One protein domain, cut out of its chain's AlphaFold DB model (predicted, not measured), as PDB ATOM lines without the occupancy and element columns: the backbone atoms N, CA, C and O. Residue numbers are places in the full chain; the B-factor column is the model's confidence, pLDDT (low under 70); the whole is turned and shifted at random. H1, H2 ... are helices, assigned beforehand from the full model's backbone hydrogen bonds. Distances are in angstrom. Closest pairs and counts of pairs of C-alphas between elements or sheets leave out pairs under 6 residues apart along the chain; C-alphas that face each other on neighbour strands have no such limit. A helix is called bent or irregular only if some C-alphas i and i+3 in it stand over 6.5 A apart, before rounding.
ATOM      1  N   TYR A 294     -28.978 -15.477 -47.617       96.62
ATOM      2  CA  TYR A 294     -28.186 -15.097 -46.448       96.62
ATOM      3  C   TYR A 294     -29.076 -14.741 -45.252       96.62
ATOM      4  O   TYR A 294     -28.798 -15.166 -44.130       96.62
ATOM      5  N   ASP A 295     -30.161 -14.003 -45.483       96.69
ATOM      6  CA  ASP A 295     -31.096 -13.609 -44.429       96.69
ATOM      7  C   ASP A 295     -31.824 -14.819 -43.828       96.69
ATOM      8  O   ASP A 295     -31.950 -14.895 -42.604       96.69
ATOM      9  N   ILE A 296     -32.228 -15.791 -44.657       96.56
ATOM     10  CA  ILE A 296     -32.832 -17.054 -44.203       96.56
ATOM     11  C   ILE A 296     -31.825 -17.862 -43.376       96.56
ATOM     12  O   ILE A 296     -32.116 -18.209 -42.230       96.56
ATOM     13  N   GLU A 297     -30.618 -18.096 -43.896       97.06
ATOM     14  CA  GLU A 297     -29.582 -18.872 -43.204       97.06
ATOM     15  C   GLU A 297     -29.190 -18.231 -41.863       97.06
ATOM     16  O   GLU A 297     -29.229 -18.875 -40.814       97.06
ATOM     17  N   GLN A 298     -28.854 -16.937 -41.848       97.50
ATOM     18  CA  GLN A 298     -28.478 -16.245 -40.610       97.50
ATOM     19  C   GLN A 298     -29.660 -16.066 -39.656       97.50
ATOM     20  O   GLN A 298     -29.492 -15.984 -38.434       97.50
ATOM     21  N   GLY A 299     -30.864 -15.952 -40.205       96.75
ATOM     22  CA  GLY A 299     -32.106 -15.894 -39.465       96.75
ATOM     23  C   GLY A 299     -32.345 -17.162 -38.655       96.75
ATOM     24  O   GLY A 299     -32.430 -17.097 -37.426       96.75
ATOM     25  N   PHE A 300     -32.410 -18.308 -39.325       98.06
ATOM     26  CA  PHE A 300     -32.637 -19.600 -38.683       98.06
ATOM     27  C   PHE A 300     -31.460 -20.048 -37.817       98.06
ATOM     28  O   PHE A 300     -31.689 -20.548 -36.719       98.06
ATOM     29  N   LEU A 301     -30.212 -19.769 -38.212       98.06
ATOM     30  CA  LEU A 301     -29.036 -20.076 -37.389       98.06
ATOM     31  C   LEU A 301     -29.126 -19.449 -35.994       98.06
ATOM     32  O   LEU A 301     -28.788 -20.085 -34.995       98.06
ATOM     33  N   ARG A 302     -29.592 -18.196 -35.908       97.88
ATOM     34  CA  ARG A 302     -29.782 -17.505 -34.623       97.88
ATOM     35  C   ARG A 302     -30.876 -18.153 -33.778       97.88
ATOM     36  O   ARG A 302     -30.702 -18.247 -32.567       97.88
ATOM     37  N   ILE A 303     -31.970 -18.584 -34.405       97.88
ATOM     38  CA  ILE A 303     -33.082 -19.260 -33.726       97.88
ATOM     39  C   ILE A 303     -32.618 -20.617 -33.192       97.88
ATOM     40  O   ILE A 303     -32.775 -20.890 -32.005       97.88
ATOM     41  N   PHE A 304     -31.981 -21.437 -34.026       98.25
ATOM     42  CA  PHE A 304     -31.545 -22.775 -33.632       98.25
ATOM     43  C   PHE A 304     -30.458 -22.744 -32.559       98.25
ATOM     44  O   PHE A 304     -30.571 -23.461 -31.573       98.25
ATOM     45  N   ARG A 305     -29.477 -21.836 -32.651       97.75
ATOM     46  CA  ARG A 305     -28.459 -21.662 -31.597       97.75
ATOM     47  C   ARG A 305     -29.019 -21.183 -30.262       97.75
ATOM     48  O   ARG A 305     -28.391 -21.395 -29.233       97.75
ATOM     49  N   LEU A 306     -30.160 -20.493 -30.266       97.38
ATOM     50  CA  LEU A 306     -30.827 -20.112 -29.022       97.38
ATOM     51  C   LEU A 306     -31.447 -21.332 -28.324       97.38
ATOM     52  O   LEU A 306     -31.537 -21.341 -27.099       97.38
ATOM     53  N   LEU A 307     -31.876 -22.328 -29.102       97.19
ATOM     54  CA  LEU A 307     -32.471 -23.572 -28.614       97.19
ATOM     55  C   LEU A 307     -31.412 -24.630 -28.274       97.19
ATOM     56  O   LEU A 307     -31.577 -25.369 -27.305       97.19
ATOM     57  N   ASP A 308     -30.305 -24.669 -29.013       97.75
ATOM     58  CA  ASP A 308     -29.163 -25.547 -28.755       97.75
ATOM     59  C   ASP A 308     -28.255 -24.969 -27.656       97.75
ATOM     60  O   ASP A 308     -27.148 -24.487 -27.899       97.75
ATOM     61  N   GLU A 309     -28.730 -25.018 -26.408       95.56
ATOM     62  CA  GLU A 309     -27.979 -24.541 -25.232       95.56
ATOM     63  C   GLU A 309     -26.623 -25.250 -25.065       95.56
ATOM     64  O   GLU A 309     -25.693 -24.692 -24.476       95.56
ATOM     65  N   ALA A 310     -26.514 -26.479 -25.574       96.75
ATOM     66  CA  ALA A 310     -25.315 -27.299 -25.484       96.75
ATOM     67  C   ALA A 310     -24.268 -26.958 -26.561       96.75
ATOM     68  O   ALA A 310     -23.111 -27.357 -26.416       96.75
ATOM     69  N   GLY A 311     -24.642 -26.209 -27.606       96.88
ATOM     70  CA  GLY A 311     -23.764 -25.879 -28.730       96.88
ATOM     71  C   GLY A 311     -23.321 -27.116 -29.512       96.88
ATOM     72  O   GLY A 311     -22.167 -27.203 -29.927       96.88
ATOM     73  N   THR A 312     -24.212 -28.097 -29.639       96.94
ATOM     74  CA  THR A 312     -23.964 -29.369 -30.324       96.94
ATOM     75  C   THR A 312     -24.067 -29.270 -31.844       96.94
ATOM     76  O   THR A 312     -23.583 -30.165 -32.534       96.94
ATOM     77  N   GLY A 313     -24.696 -28.216 -32.373       97.06
ATOM     78  CA  GLY A 313     -25.100 -28.138 -33.776       97.06
ATOM     79  C   GLY A 313     -26.324 -29.005 -34.091       97.06
ATOM     80  O   GLY A 313     -26.627 -29.230 -35.264       97.06
ATOM     81  N   ARG A 314     -27.015 -29.519 -33.061       96.56
ATOM     82  CA  ARG A 314     -28.135 -30.458 -33.185       96.56
ATOM     83  C   ARG A 314     -29.337 -30.009 -32.367       96.56
ATOM     84  O   ARG A 314     -29.201 -29.364 -31.332       96.56
ATOM     85  N   LEU A 315     -30.525 -30.371 -32.837       96.56
ATOM     86  CA  LEU A 315     -31.785 -30.184 -32.120       96.56
ATOM     87  C   LEU A 315     -32.607 -31.465 -32.179       96.56
ATOM     88  O   LEU A 315     -32.561 -32.187 -33.172       96.56
ATOM     89  N   LEU A 316     -33.413 -31.723 -31.149       94.00
ATOM     90  CA  LEU A 316     -34.457 -32.742 -31.254       94.00
ATOM     91  C   LEU A 316     -35.422 -32.337 -32.375       94.00
ATOM     92  O   LEU A 316     -35.764 -31.161 -32.495       94.00
ATOM     93  N   LEU A 317     -35.916 -33.300 -33.156       92.69
ATOM     94  CA  LEU A 317     -36.820 -33.040 -34.284       92.69
ATOM     95  C   LEU A 317     -38.041 -32.204 -33.868       92.69
ATOM     96  O   LEU A 317     -38.426 -31.274 -34.571       92.69
ATOM     97  N   LYS A 318     -38.594 -32.473 -32.679       92.81
ATOM     98  CA  LYS A 318     -39.704 -31.695 -32.103       92.81
ATOM     99  C   LYS A 318     -39.339 -30.225 -31.840       92.81
ATOM    100  O   LYS A 318     -40.166 -29.346 -32.050       92.81
ATOM    101  N   ASP A 319     -38.111 -29.957 -31.393       95.81
ATOM    102  CA  ASP A 319     -37.649 -28.605 -31.062       95.81
ATOM    103  C   ASP A 319     -37.312 -27.848 -32.351       95.81
ATOM    104  O   ASP A 319     -37.624 -26.666 -32.471       95.81
ATOM    105  N   TYR A 320     -36.758 -28.546 -33.348       96.88
ATOM    106  CA  TYR A 320     -36.582 -28.036 -34.707       96.88
ATOM    107  C   TYR A 320     -37.927 -27.656 -35.344       96.88
ATOM    108  O   TYR A 320     -38.086 -26.532 -35.815       96.88
ATOM    109  N   GLN A 321     -38.930 -28.538 -35.292       94.88
ATOM    110  CA  GLN A 321     -40.273 -28.257 -35.807       94.88
ATOM    111  C   GLN A 321     -40.919 -27.066 -35.089       94.88
ATOM    112  O   GLN A 321     -41.386 -26.135 -35.743       94.88
ATOM    113  N   ALA A 322     -40.885 -27.048 -33.754       95.75
ATOM    114  CA  ALA A 322     -41.412 -25.931 -32.980       95.75
ATOM    115  C   ALA A 322     -40.697 -24.614 -33.327       95.75
ATOM    116  O   ALA A 322     -41.333 -23.562 -33.379       95.75
ATOM    117  N   ALA A 323     -39.392 -24.649 -33.600       97.19
ATOM    118  CA  ALA A 323     -38.638 -23.480 -34.036       97.19
ATOM    119  C   ALA A 323     -39.086 -22.961 -35.407       97.19
ATOM    120  O   ALA A 323     -39.156 -21.748 -35.585       97.19
ATOM    121  N   LEU A 324     -39.404 -23.852 -36.354       97.25
ATOM    122  CA  LEU A 324     -39.944 -23.477 -37.664       97.25
ATOM    123  C   LEU A 324     -41.342 -22.855 -37.542       97.25
ATOM    124  O   LEU A 324     -41.591 -21.797 -38.112       97.25
ATOM    125  N   GLU A 325     -42.231 -23.480 -36.767       96.06
ATOM    126  CA  GLU A 325     -43.613 -23.021 -36.560       96.06
ATOM    127  C   GLU A 325     -43.691 -21.675 -35.831       96.06
ATOM    128  O   GLU A 325     -44.576 -20.865 -36.102       96.06
ATOM    129  N   ASN A 326     -42.762 -21.433 -34.904       95.62
ATOM    130  CA  ASN A 326     -42.693 -20.200 -34.126       95.62
ATOM    131  C   ASN A 326     -41.670 -19.205 -34.681       95.62
ATOM    132  O   ASN A 326     -41.376 -18.212 -34.018       95.62
ATOM    133  N   ALA A 327     -41.092 -19.442 -35.860       94.50
ATOM    134  CA  ALA A 327     -40.158 -18.495 -36.443       94.50
ATOM    135  C   ALA A 327     -40.875 -17.167 -36.766       94.50
ATOM    136  O   ALA A 327     -42.034 -17.176 -37.179       94.50
ATOM    137  N   PRO A 328     -40.202 -16.006 -36.661       92.38
ATOM    138  CA  PRO A 328     -40.763 -14.710 -37.054       92.38
ATOM    139  C   PRO A 328     -40.831 -14.540 -38.585       92.38
ATOM    140  O   PRO A 328     -40.839 -13.425 -39.098       92.38
ATOM    141  N   TYR A 329     -40.831 -15.648 -39.323       92.31
ATOM    142  CA  TYR A 329     -40.955 -15.688 -40.768       92.31
ATOM    143  C   TYR A 329     -42.342 -16.227 -41.085       92.31
ATOM    144  O   TYR A 329     -42.815 -17.158 -40.437       92.31
ATOM    145  N   HIS A 330     -43.009 -15.652 -42.080       88.69
ATOM    146  CA  HIS A 330     -44.348 -16.074 -42.488       88.69
ATOM    147  C   HIS A 330     -44.307 -17.365 -43.314       88.69
ATOM    148  O   HIS A 330     -44.808 -17.403 -44.434       88.69
ATOM    149  N   LEU A 331     -43.698 -18.415 -42.762       95.69
ATOM    150  CA  LEU A 331     -43.667 -19.719 -43.398       95.69
ATOM    151  C   LEU A 331     -45.090 -20.252 -43.548       95.69
ATOM    152  O   LEU A 331     -45.892 -20.255 -42.609       95.69
ATOM    153  N   THR A 332     -45.397 -20.720 -44.747       96.00
ATOM    154  CA  THR A 332     -46.624 -21.452 -45.011       96.00
ATOM    155  C   THR A 332     -46.551 -22.834 -44.367       96.00
ATOM    156  O   THR A 332     -45.485 -23.366 -44.054       96.00
ATOM    157  N   HIS A 333     -47.707 -23.472 -44.208       95.44
ATOM    158  CA  HIS A 333     -47.744 -24.853 -43.737       95.44
ATOM    159  C   HIS A 333     -46.973 -25.803 -44.668       95.44
ATOM    160  O   HIS A 333     -46.379 -26.783 -44.216       95.44
ATOM    161  N   ARG A 334     -46.954 -25.500 -45.972       96.50
ATOM    162  CA  ARG A 334     -46.191 -26.266 -46.952       96.50
ATOM    163  C   ARG A 334     -44.691 -26.108 -46.749       96.50
ATOM    164  O   ARG A 334     -43.992 -27.113 -46.763       96.50
ATOM    165  N   ASP A 335     -44.223 -24.892 -46.493       97.88
ATOM    166  CA  ASP A 335     -42.810 -24.605 -46.226       97.88
ATOM    167  C   ASP A 335     -42.293 -25.434 -45.052       97.88
ATOM    168  O   ASP A 335     -41.277 -26.119 -45.157       97.88
ATOM    169  N   ILE A 336     -43.043 -25.428 -43.946       96.94
ATOM    170  CA  ILE A 336     -42.704 -26.185 -42.737       96.94
ATOM    171  C   ILE A 336     -42.664 -27.685 -43.045       96.94
ATOM    172  O   ILE A 336     -41.727 -28.369 -42.638       96.94
ATOM    173  N   ARG A 337     -43.639 -28.201 -43.804       96.06
ATOM    174  CA  ARG A 337     -43.666 -29.612 -44.219       96.06
ATOM    175  C   ARG A 337     -42.486 -29.984 -45.110       96.06
ATOM    176  O   ARG A 337     -41.891 -31.029 -44.880       96.06
ATOM    177  N   VAL A 338     -42.137 -29.160 -46.100       97.50
ATOM    178  CA  VAL A 338     -40.977 -29.406 -46.972       97.50
ATOM    179  C   VAL A 338     -39.699 -29.450 -46.134       97.50
ATOM    180  O   VAL A 338     -38.947 -30.415 -46.225       97.50
ATOM    181  N   LEU A 339     -39.479 -28.451 -45.274       97.56
ATOM    182  CA  LEU A 339     -38.298 -28.391 -44.411       97.56
ATOM    183  C   LEU A 339     -38.217 -29.586 -43.454       97.56
ATOM    184  O   LEU A 339     -37.142 -30.151 -43.287       97.56
ATOM    185  N   ARG A 340     -39.344 -30.000 -42.864       95.25
ATOM    186  CA  ARG A 340     -39.421 -31.168 -41.977       95.25
ATOM    187  C   ARG A 340     -39.143 -32.477 -42.711       95.25
ATOM    188  O   ARG A 340     -38.403 -33.304 -42.197       95.25
ATOM    189  N   LEU A 341     -39.743 -32.684 -43.880       94.75
ATOM    190  CA  LEU A 341     -39.623 -33.949 -44.608       94.75
ATOM    191  C   LEU A 341     -38.264 -34.130 -45.283       94.75
ATOM    192  O   LEU A 341     -37.856 -35.263 -45.513       94.75
ATOM    193  N   GLU A 342     -37.590 -33.032 -45.621       95.44
ATOM    194  CA  GLU A 342     -36.270 -33.060 -46.253       95.44
ATOM    195  C   GLU A 342     -35.117 -32.903 -45.262       95.44
ATOM    196  O   GLU A 342     -33.962 -33.014 -45.674       95.44
ATOM    197  N   CYS A 343     -35.384 -32.623 -43.981       94.12
ATOM    198  CA  CYS A 343     -34.300 -32.510 -43.014       94.12
ATOM    199  C   CYS A 343     -33.597 -33.860 -42.825       94.12
ATOM    200  O   CYS A 343     -34.234 -34.906 -42.679       94.12
ATOM    201  N   GLY A 344     -32.266 -33.841 -42.820       85.75
ATOM    202  CA  GLY A 344     -31.453 -34.983 -42.457       85.75
ATOM    203  C   GLY A 344     -31.677 -35.332 -40.991       85.75
ATOM    204  O   GLY A 344     -31.210 -34.635 -40.088       85.75
ATOM    205  N   THR A 345     -32.393 -36.427 -40.743       81.69
ATOM    206  CA  THR A 345     -32.507 -36.990 -39.399       81.69
ATOM    207  C   THR A 345     -31.363 -37.957 -39.158       81.69
ATOM    208  O   THR A 345     -31.196 -38.927 -39.903       81.69
ATOM    209  N   LEU A 346     -30.604 -37.732 -38.091       75.88
ATOM    210  CA  LEU A 346     -29.625 -38.703 -37.635       75.88
ATOM    211  C   LEU A 346     -30.349 -39.784 -36.844       75.88
ATOM    212  O   LEU A 346     -30.965 -39.519 -35.811       75.88
ATOM    213  N   ARG A 347     -30.260 -41.015 -37.338       73.50
ATOM    214  CA  ARG A 347     -30.641 -42.193 -36.578       73.50
ATOM    215  C   ARG A 347     -29.692 -43.330 -36.904       73.50
ATOM    216  O   ARG A 347     -29.665 -43.807 -38.034       73.50
ATOM    217  N   ASP A 348     -28.937 -43.763 -35.903       72.19
ATOM    218  CA  ASP A 348     -28.136 -44.972 -36.033       72.19
ATOM    219  C   ASP A 348     -29.073 -46.180 -36.155       72.19
ATOM    220  O   ASP A 348     -30.067 -46.297 -35.429       72.19
ATOM    221  N   GLU A 349     -28.776 -47.081 -37.095       68.31
ATOM    222  CA  GLU A 349     -29.531 -48.320 -37.286       68.31
ATOM    223  C   GLU A 349     -29.516 -49.144 -35.986       68.31
ATOM    224  O   GLU A 349     -28.534 -49.800 -35.646       68.31
ATOM    225  N   GLY A 350     -30.621 -49.090 -35.237       72.56
ATOM    226  CA  GLY A 350     -30.789 -49.782 -33.957       72.56
ATOM    227  C   GLY A 350     -30.913 -48.870 -32.737       72.56
ATOM    228  O   GLY A 350     -31.239 -49.376 -31.661       72.56
ATOM    229  N   ASP A 351     -30.721 -47.555 -32.883       78.38
ATOM    230  CA  ASP A 351     -30.982 -46.623 -31.792       78.38
ATOM    231  C   ASP A 351     -32.488 -46.324 -31.656       78.38
ATOM    232  O   ASP A 351     -33.220 -46.067 -32.624       78.38
ATOM    233  N   VAL A 352     -32.951 -46.415 -30.410       80.38
ATOM    234  CA  VAL A 352     -34.315 -46.087 -29.961       80.38
ATOM    235  C   VAL A 352     -34.355 -44.651 -29.412       80.38
ATOM    236  O   VAL A 352     -35.382 -44.194 -28.914       80.38
ATOM    237  N   GLY A 353     -33.234 -43.931 -29.496       83.31
ATOM    238  CA  GLY A 353     -33.132 -42.522 -29.166       83.31
ATOM    239  C   GLY A 353     -34.116 -41.635 -29.941       83.31
ATOM    240  O   GLY A 353     -34.652 -42.024 -30.986       83.31
ATOM    241  N   PRO A 354     -34.392 -40.432 -29.408       86.88
ATOM    242  CA  PRO A 354     -35.209 -39.450 -30.102       86.88
ATOM    243  C   PRO A 354     -34.530 -39.018 -31.407       86.88
ATOM    244  O   PRO A 354     -33.308 -38.954 -31.490       86.88
ATOM    245  N   LEU A 355     -35.333 -38.689 -32.419       89.44
ATOM    246  CA  LEU A 355     -34.819 -38.174 -33.686       89.44
ATOM    247  C   LEU A 355     -34.166 -36.805 -33.467       89.44
ATOM    248  O   LEU A 355     -34.796 -35.894 -32.921       89.44
ATOM    249  N   GLU A 356     -32.925 -36.670 -33.923       93.44
ATOM    250  CA  GLU A 356     -32.159 -35.425 -33.913       93.44
ATOM    251  C   GLU A 356     -31.935 -34.919 -35.341       93.44
ATOM    252  O   GLU A 356     -31.783 -35.699 -36.283       93.44
ATOM    253  N   VAL A 357     -31.897 -33.597 -35.485       95.44
ATOM    254  CA  VAL A 357     -31.630 -32.875 -36.730       95.44
ATOM    255  C   VAL A 357     -30.339 -32.086 -36.559       95.44
ATOM    256  O   VAL A 357     -30.222 -31.266 -35.643       95.44
ATOM    257  N   GLU A 358     -29.371 -32.304 -37.447       96.88
ATOM    258  CA  GLU A 358     -28.123 -31.536 -37.478       96.88
ATOM    259  C   GLU A 358     -28.341 -30.216 -38.226       96.88
ATOM    260  O   GLU A 358     -27.997 -30.058 -39.396       96.88
ATOM    261  N   TYR A 359     -28.968 -29.253 -37.548       97.31
ATOM    262  CA  TYR A 359     -29.461 -28.032 -38.187       97.31
ATOM    263  C   TYR A 359     -28.358 -27.212 -38.874       97.31
ATOM    264  O   TYR A 359     -28.655 -26.484 -39.818       97.31
ATOM    265  N   GLU A 360     -27.093 -27.307 -38.441       96.12
ATOM    266  CA  GLU A 360     -25.984 -26.612 -39.113       96.12
ATOM    267  C   GLU A 360     -25.717 -27.159 -40.525       96.12
ATOM    268  O   GLU A 360     -25.340 -26.384 -41.405       96.12
ATOM    269  N   GLN A 361     -25.971 -28.451 -40.765       96.75
ATOM    270  CA  GLN A 361     -25.906 -29.057 -42.099       96.75
ATOM    271  C   GLN A 361     -27.157 -28.763 -42.931       96.75
ATOM    272  O   GLN A 361     -27.077 -28.690 -44.152       96.75
ATOM    273  N   GLU A 362     -28.304 -28.546 -42.284       96.75
ATOM    274  CA  GLU A 362     -29.564 -28.258 -42.976       96.75
ATOM    275  C   GLU A 362     -29.672 -26.816 -43.475       96.75
ATOM    276  O   GLU A 362     -30.303 -26.564 -44.502       96.75
ATOM    277  N   LEU A 363     -29.058 -25.858 -42.769       96.88
ATOM    278  CA  LEU A 363     -29.159 -24.427 -43.076       96.88
ATOM    279  C   LEU A 363     -28.852 -24.072 -44.542       96.88
ATOM    280  O   LEU A 363     -29.683 -23.380 -45.137       96.88
ATOM    281  N   PRO A 364     -27.751 -24.556 -45.161       96.56
ATOM    282  CA  PRO A 364     -27.433 -24.257 -46.559       96.56
ATOM    283  C   PRO A 364     -28.473 -24.744 -47.574       96.56
ATOM    284  O   PRO A 364     -28.427 -24.305 -48.716       96.56
ATOM    285  N   HIS A 365     -29.370 -25.655 -47.180       96.81
ATOM    286  CA  HIS A 365     -30.401 -26.244 -48.039       96.81
ATOM    287  C   HIS A 365     -31.795 -25.650 -47.803       96.81
ATOM    288  O   HIS A 365     -32.718 -25.899 -48.582       96.81
ATOM    289  N   MET A 366     -31.987 -24.888 -46.719       97.19
ATOM    290  CA  MET A 366     -33.304 -24.348 -46.368       97.19
ATOM    291  C   MET A 366     -33.833 -23.404 -47.448       97.19
ATOM    292  O   MET A 366     -35.021 -23.438 -47.750       97.19
ATOM    293  N   PHE A 367     -32.968 -22.580 -48.044       97.44
ATOM    294  CA  PHE A 367     -33.383 -21.606 -49.050       97.44
ATOM    295  C   PHE A 367     -33.948 -22.277 -50.310       97.44
ATOM    296  O   PHE A 367     -35.047 -21.944 -50.745       97.44
ATOM    297  N   GLU A 368     -33.245 -23.266 -50.860       96.94
ATOM    298  CA  GLU A 368     -33.677 -24.019 -52.039       96.94
ATOM    299  C   GLU A 368     -34.966 -24.793 -51.786       96.94
ATOM    300  O   GLU A 368     -35.836 -24.853 -52.652       96.94
ATOM    301  N   ARG A 369     -35.118 -25.359 -50.588       97.62
ATOM    302  CA  ARG A 369     -36.337 -26.066 -50.184       97.62
ATOM    303  C   ARG A 369     -37.536 -25.127 -50.073       97.62
ATOM    304  O   ARG A 369     -38.639 -25.502 -50.457       97.62
ATOM    305  N   LEU A 370     -37.326 -23.905 -49.585       97.75
ATOM    306  CA  LEU A 370     -38.370 -22.882 -49.540       97.75
ATOM    307  C   LEU A 370     -38.734 -22.374 -50.943       97.75
ATOM    308  O   LEU A 370     -39.917 -22.219 -51.232       97.75
ATOM    309  N   LEU A 371     -37.755 -22.199 -51.839       97.06
ATOM    310  CA  LEU A 371     -38.030 -21.907 -53.252       97.06
ATOM    311  C   LEU A 371     -38.841 -23.032 -53.904       97.06
ATOM    312  O   LEU A 371     -39.814 -22.774 -54.605       97.06
ATOM    313  N   LEU A 372     -38.480 -24.289 -53.642       97.50
ATOM    314  CA  LEU A 372     -39.219 -25.441 -54.150       97.50
ATOM    315  C   LEU A 372     -40.671 -25.451 -53.645       97.50
ATOM    316  O   LEU A 372     -41.589 -25.717 -54.418       97.50
ATOM    317  N   ALA A 373     -40.892 -25.118 -52.369       97.56
ATOM    318  CA  ALA A 373     -42.231 -24.989 -51.800       97.56
ATOM    319  C   ALA A 373     -43.057 -23.884 -52.485       97.56
ATOM    320  O   ALA A 373     -44.250 -24.074 -52.725       97.56
ATOM    321  N   GLU A 374     -42.433 -22.760 -52.845       96.38
ATOM    322  CA  GLU A 374     -43.067 -21.686 -53.615       96.38
ATOM    323  C   GLU A 374     -43.455 -22.150 -55.025       96.38
ATOM    324  O   GLU A 374     -44.602 -21.963 -55.428       96.38
ATOM    325  N   VAL A 375     -42.559 -22.852 -55.730       96.75
ATOM    326  CA  VAL A 375     -42.863 -23.459 -57.040       96.75
ATOM    327  C   VAL A 375     -44.038 -24.433 -56.931       96.75
ATOM    328  O   VAL A 375     -44.920 -24.449 -57.791       96.75
ATOM    329  N   PHE A 376     -44.104 -25.223 -55.858       97.12
ATOM    330  CA  PHE A 376     -45.238 -26.112 -55.630       97.12
ATOM    331  C   PHE A 376     -46.565 -25.361 -55.445       97.12
ATOM    332  O   PHE A 376     -47.596 -25.830 -55.929       97.12
ATOM    333  N   ASN A 377     -46.556 -24.222 -54.748       94.69
ATOM    334  CA  ASN A 377     -47.749 -23.394 -54.565       94.69
ATOM    335  C   ASN A 377     -48.188 -22.754 -55.890       94.69
ATOM    336  O   ASN A 377     -49.370 -22.803 -56.218       94.69
ATOM    337  N   LEU A 378     -47.244 -22.240 -56.684       93.94
ATOM    338  CA  LEU A 378     -47.531 -21.689 -58.014       93.94
ATOM    339  C   LEU A 378     -48.165 -22.739 -58.932       93.94
ATOM    340  O   LEU A 378     -49.168 -22.464 -59.586       93.94
ATOM    341  N   PHE A 379     -47.647 -23.969 -58.916       94.81
ATOM    342  CA  PHE A 379     -48.229 -25.072 -59.680       94.81
ATOM    343  C   PHE A 379     -49.685 -25.372 -59.276       94.81
ATOM    344  O   PHE A 379     -50.513 -25.676 -60.133       94.81
ATOM    345  N   GLU A 380     -50.031 -25.271 -57.988       91.88
ATOM    346  CA  GLU A 380     -51.418 -25.433 -57.529       91.88
ATOM    347  C   GLU A 380     -52.325 -24.280 -57.960       91.88
ATOM    348  O   GLU A 380     -53.482 -24.514 -58.312       91.88
ATOM    349  N   GLU A 381     -51.817 -23.048 -57.949       90.12
ATOM    350  CA  GLU A 381     -52.568 -21.866 -58.373       90.12
ATOM    351  C   GLU A 381     -52.847 -21.871 -59.883       90.12
ATOM    352  O   GLU A 381     -53.960 -21.549 -60.301       90.12
ATOM    353  N   GLU A 382     -51.871 -22.287 -60.693       88.75
ATOM    354  CA  GLU A 382     -51.992 -22.370 -62.153       88.75
ATOM    355  C   GLU A 382     -52.764 -23.616 -62.616       88.75
ATOM    356  O   GLU A 382     -53.552 -23.549 -63.557       88.75
ATOM    357  N   GLY A 383     -52.576 -24.763 -61.954       71.00
ATOM    358  CA  GLY A 383     -53.185 -26.040 -62.348       71.00
ATOM    359  C   GLY A 383     -54.674 -26.188 -62.006       71.00
ATOM    360  O   GLY A 383     -55.306 -27.158 -62.429       71.00
ATOM    361  N   LEU A 384     -55.240 -25.262 -61.225       53.28
ATOM    362  CA  LEU A 384     -56.659 -25.241 -60.846       53.28
ATOM    363  C   LEU A 384     -57.509 -24.260 -61.675       53.28
ATOM    364  O   LEU A 384     -58.727 -24.213 -61.469       53.28
ATOM    365  N   SER A 385     -56.898 -23.499 -62.592       42.84
ATOM    366  CA  SER A 385     -57.591 -22.658 -63.584       42.84
ATOM    367  C   SER A 385     -57.810 -23.393 -64.899       42.84
ATOM    368  O   SER A 385     -58.910 -23.228 -65.477       42.84
TER     369      SER A 385
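AT A GLANCE: This is residues 294 to 385 of the 385 residues of the protein "EF-hand domain-containing protein" of Leishmania tarentolae (UniProt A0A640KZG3). Four helices pack in a ring, H1 to H2 to H3 to H4 and back to H1, with kinked H4 bridging H1 and H3. Residues 378 to 385, largely the end of H4, stick out as an arm; the loop of residues 348 to 353 sticks out too. The printed part has 92 residues, 58 of them in four named helices in the order H1 H2 H3 H4, with no named strand; the class is all helix. The whole is only just compact, close to loose, with a radius of gyration of the C-alphas of 14.4 A and spans of 49 by 32 by 20 A.

HOW THE PARTS SIT: Start with H1, residues 294 to 307: with residues 303 to 307 alone it touches H2, residues 317 to 325, closest at the C-alphas of Ile 303 and Ala 323, 7.0 A, a steep tilt of 51 degrees. H2 and H3, residues 333 to 342, form a helical hairpin at a shallow tilt of 30 degrees; C-alphas 324 and 336 are closest, 6.4 A apart. H4, residues 359 to 383, has a kink of 49 degrees near residue 366. Its residues 359 to 367 alone touch H1, closest at C-alphas 297 and 363, 5.6 A; its residues 366 to 374 alone touch H3, closest at C-alphas 335 and 373, 5.6 A. H1 and H3 are apart. Every O i to N i+4 pair is within hydrogen-bond range in H1, H2 and H3; in H4, 17 of 21 are.

IN THESE COORDINATES: Find C-alpha 294 at (-28.186, -15.097, -46.448); H1 runs 20.2 A from there. H2 spans 12.3 A and H3 14.3 A. H4 runs 33.9 A to C-alpha 383 at (-53.185, -26.040, -62.348); it is only just irregular, with C-alphas 364 and 367 7.0 A apart.

THE WHOLE: The printed part has no cut, and the link H3 to H4 is long, 16 residues. In it, residues 356 to 357 pair antiparallel with residues 315 to 316 and 345 to 346. Confidence is under 70 at residues 349, 384 and 385.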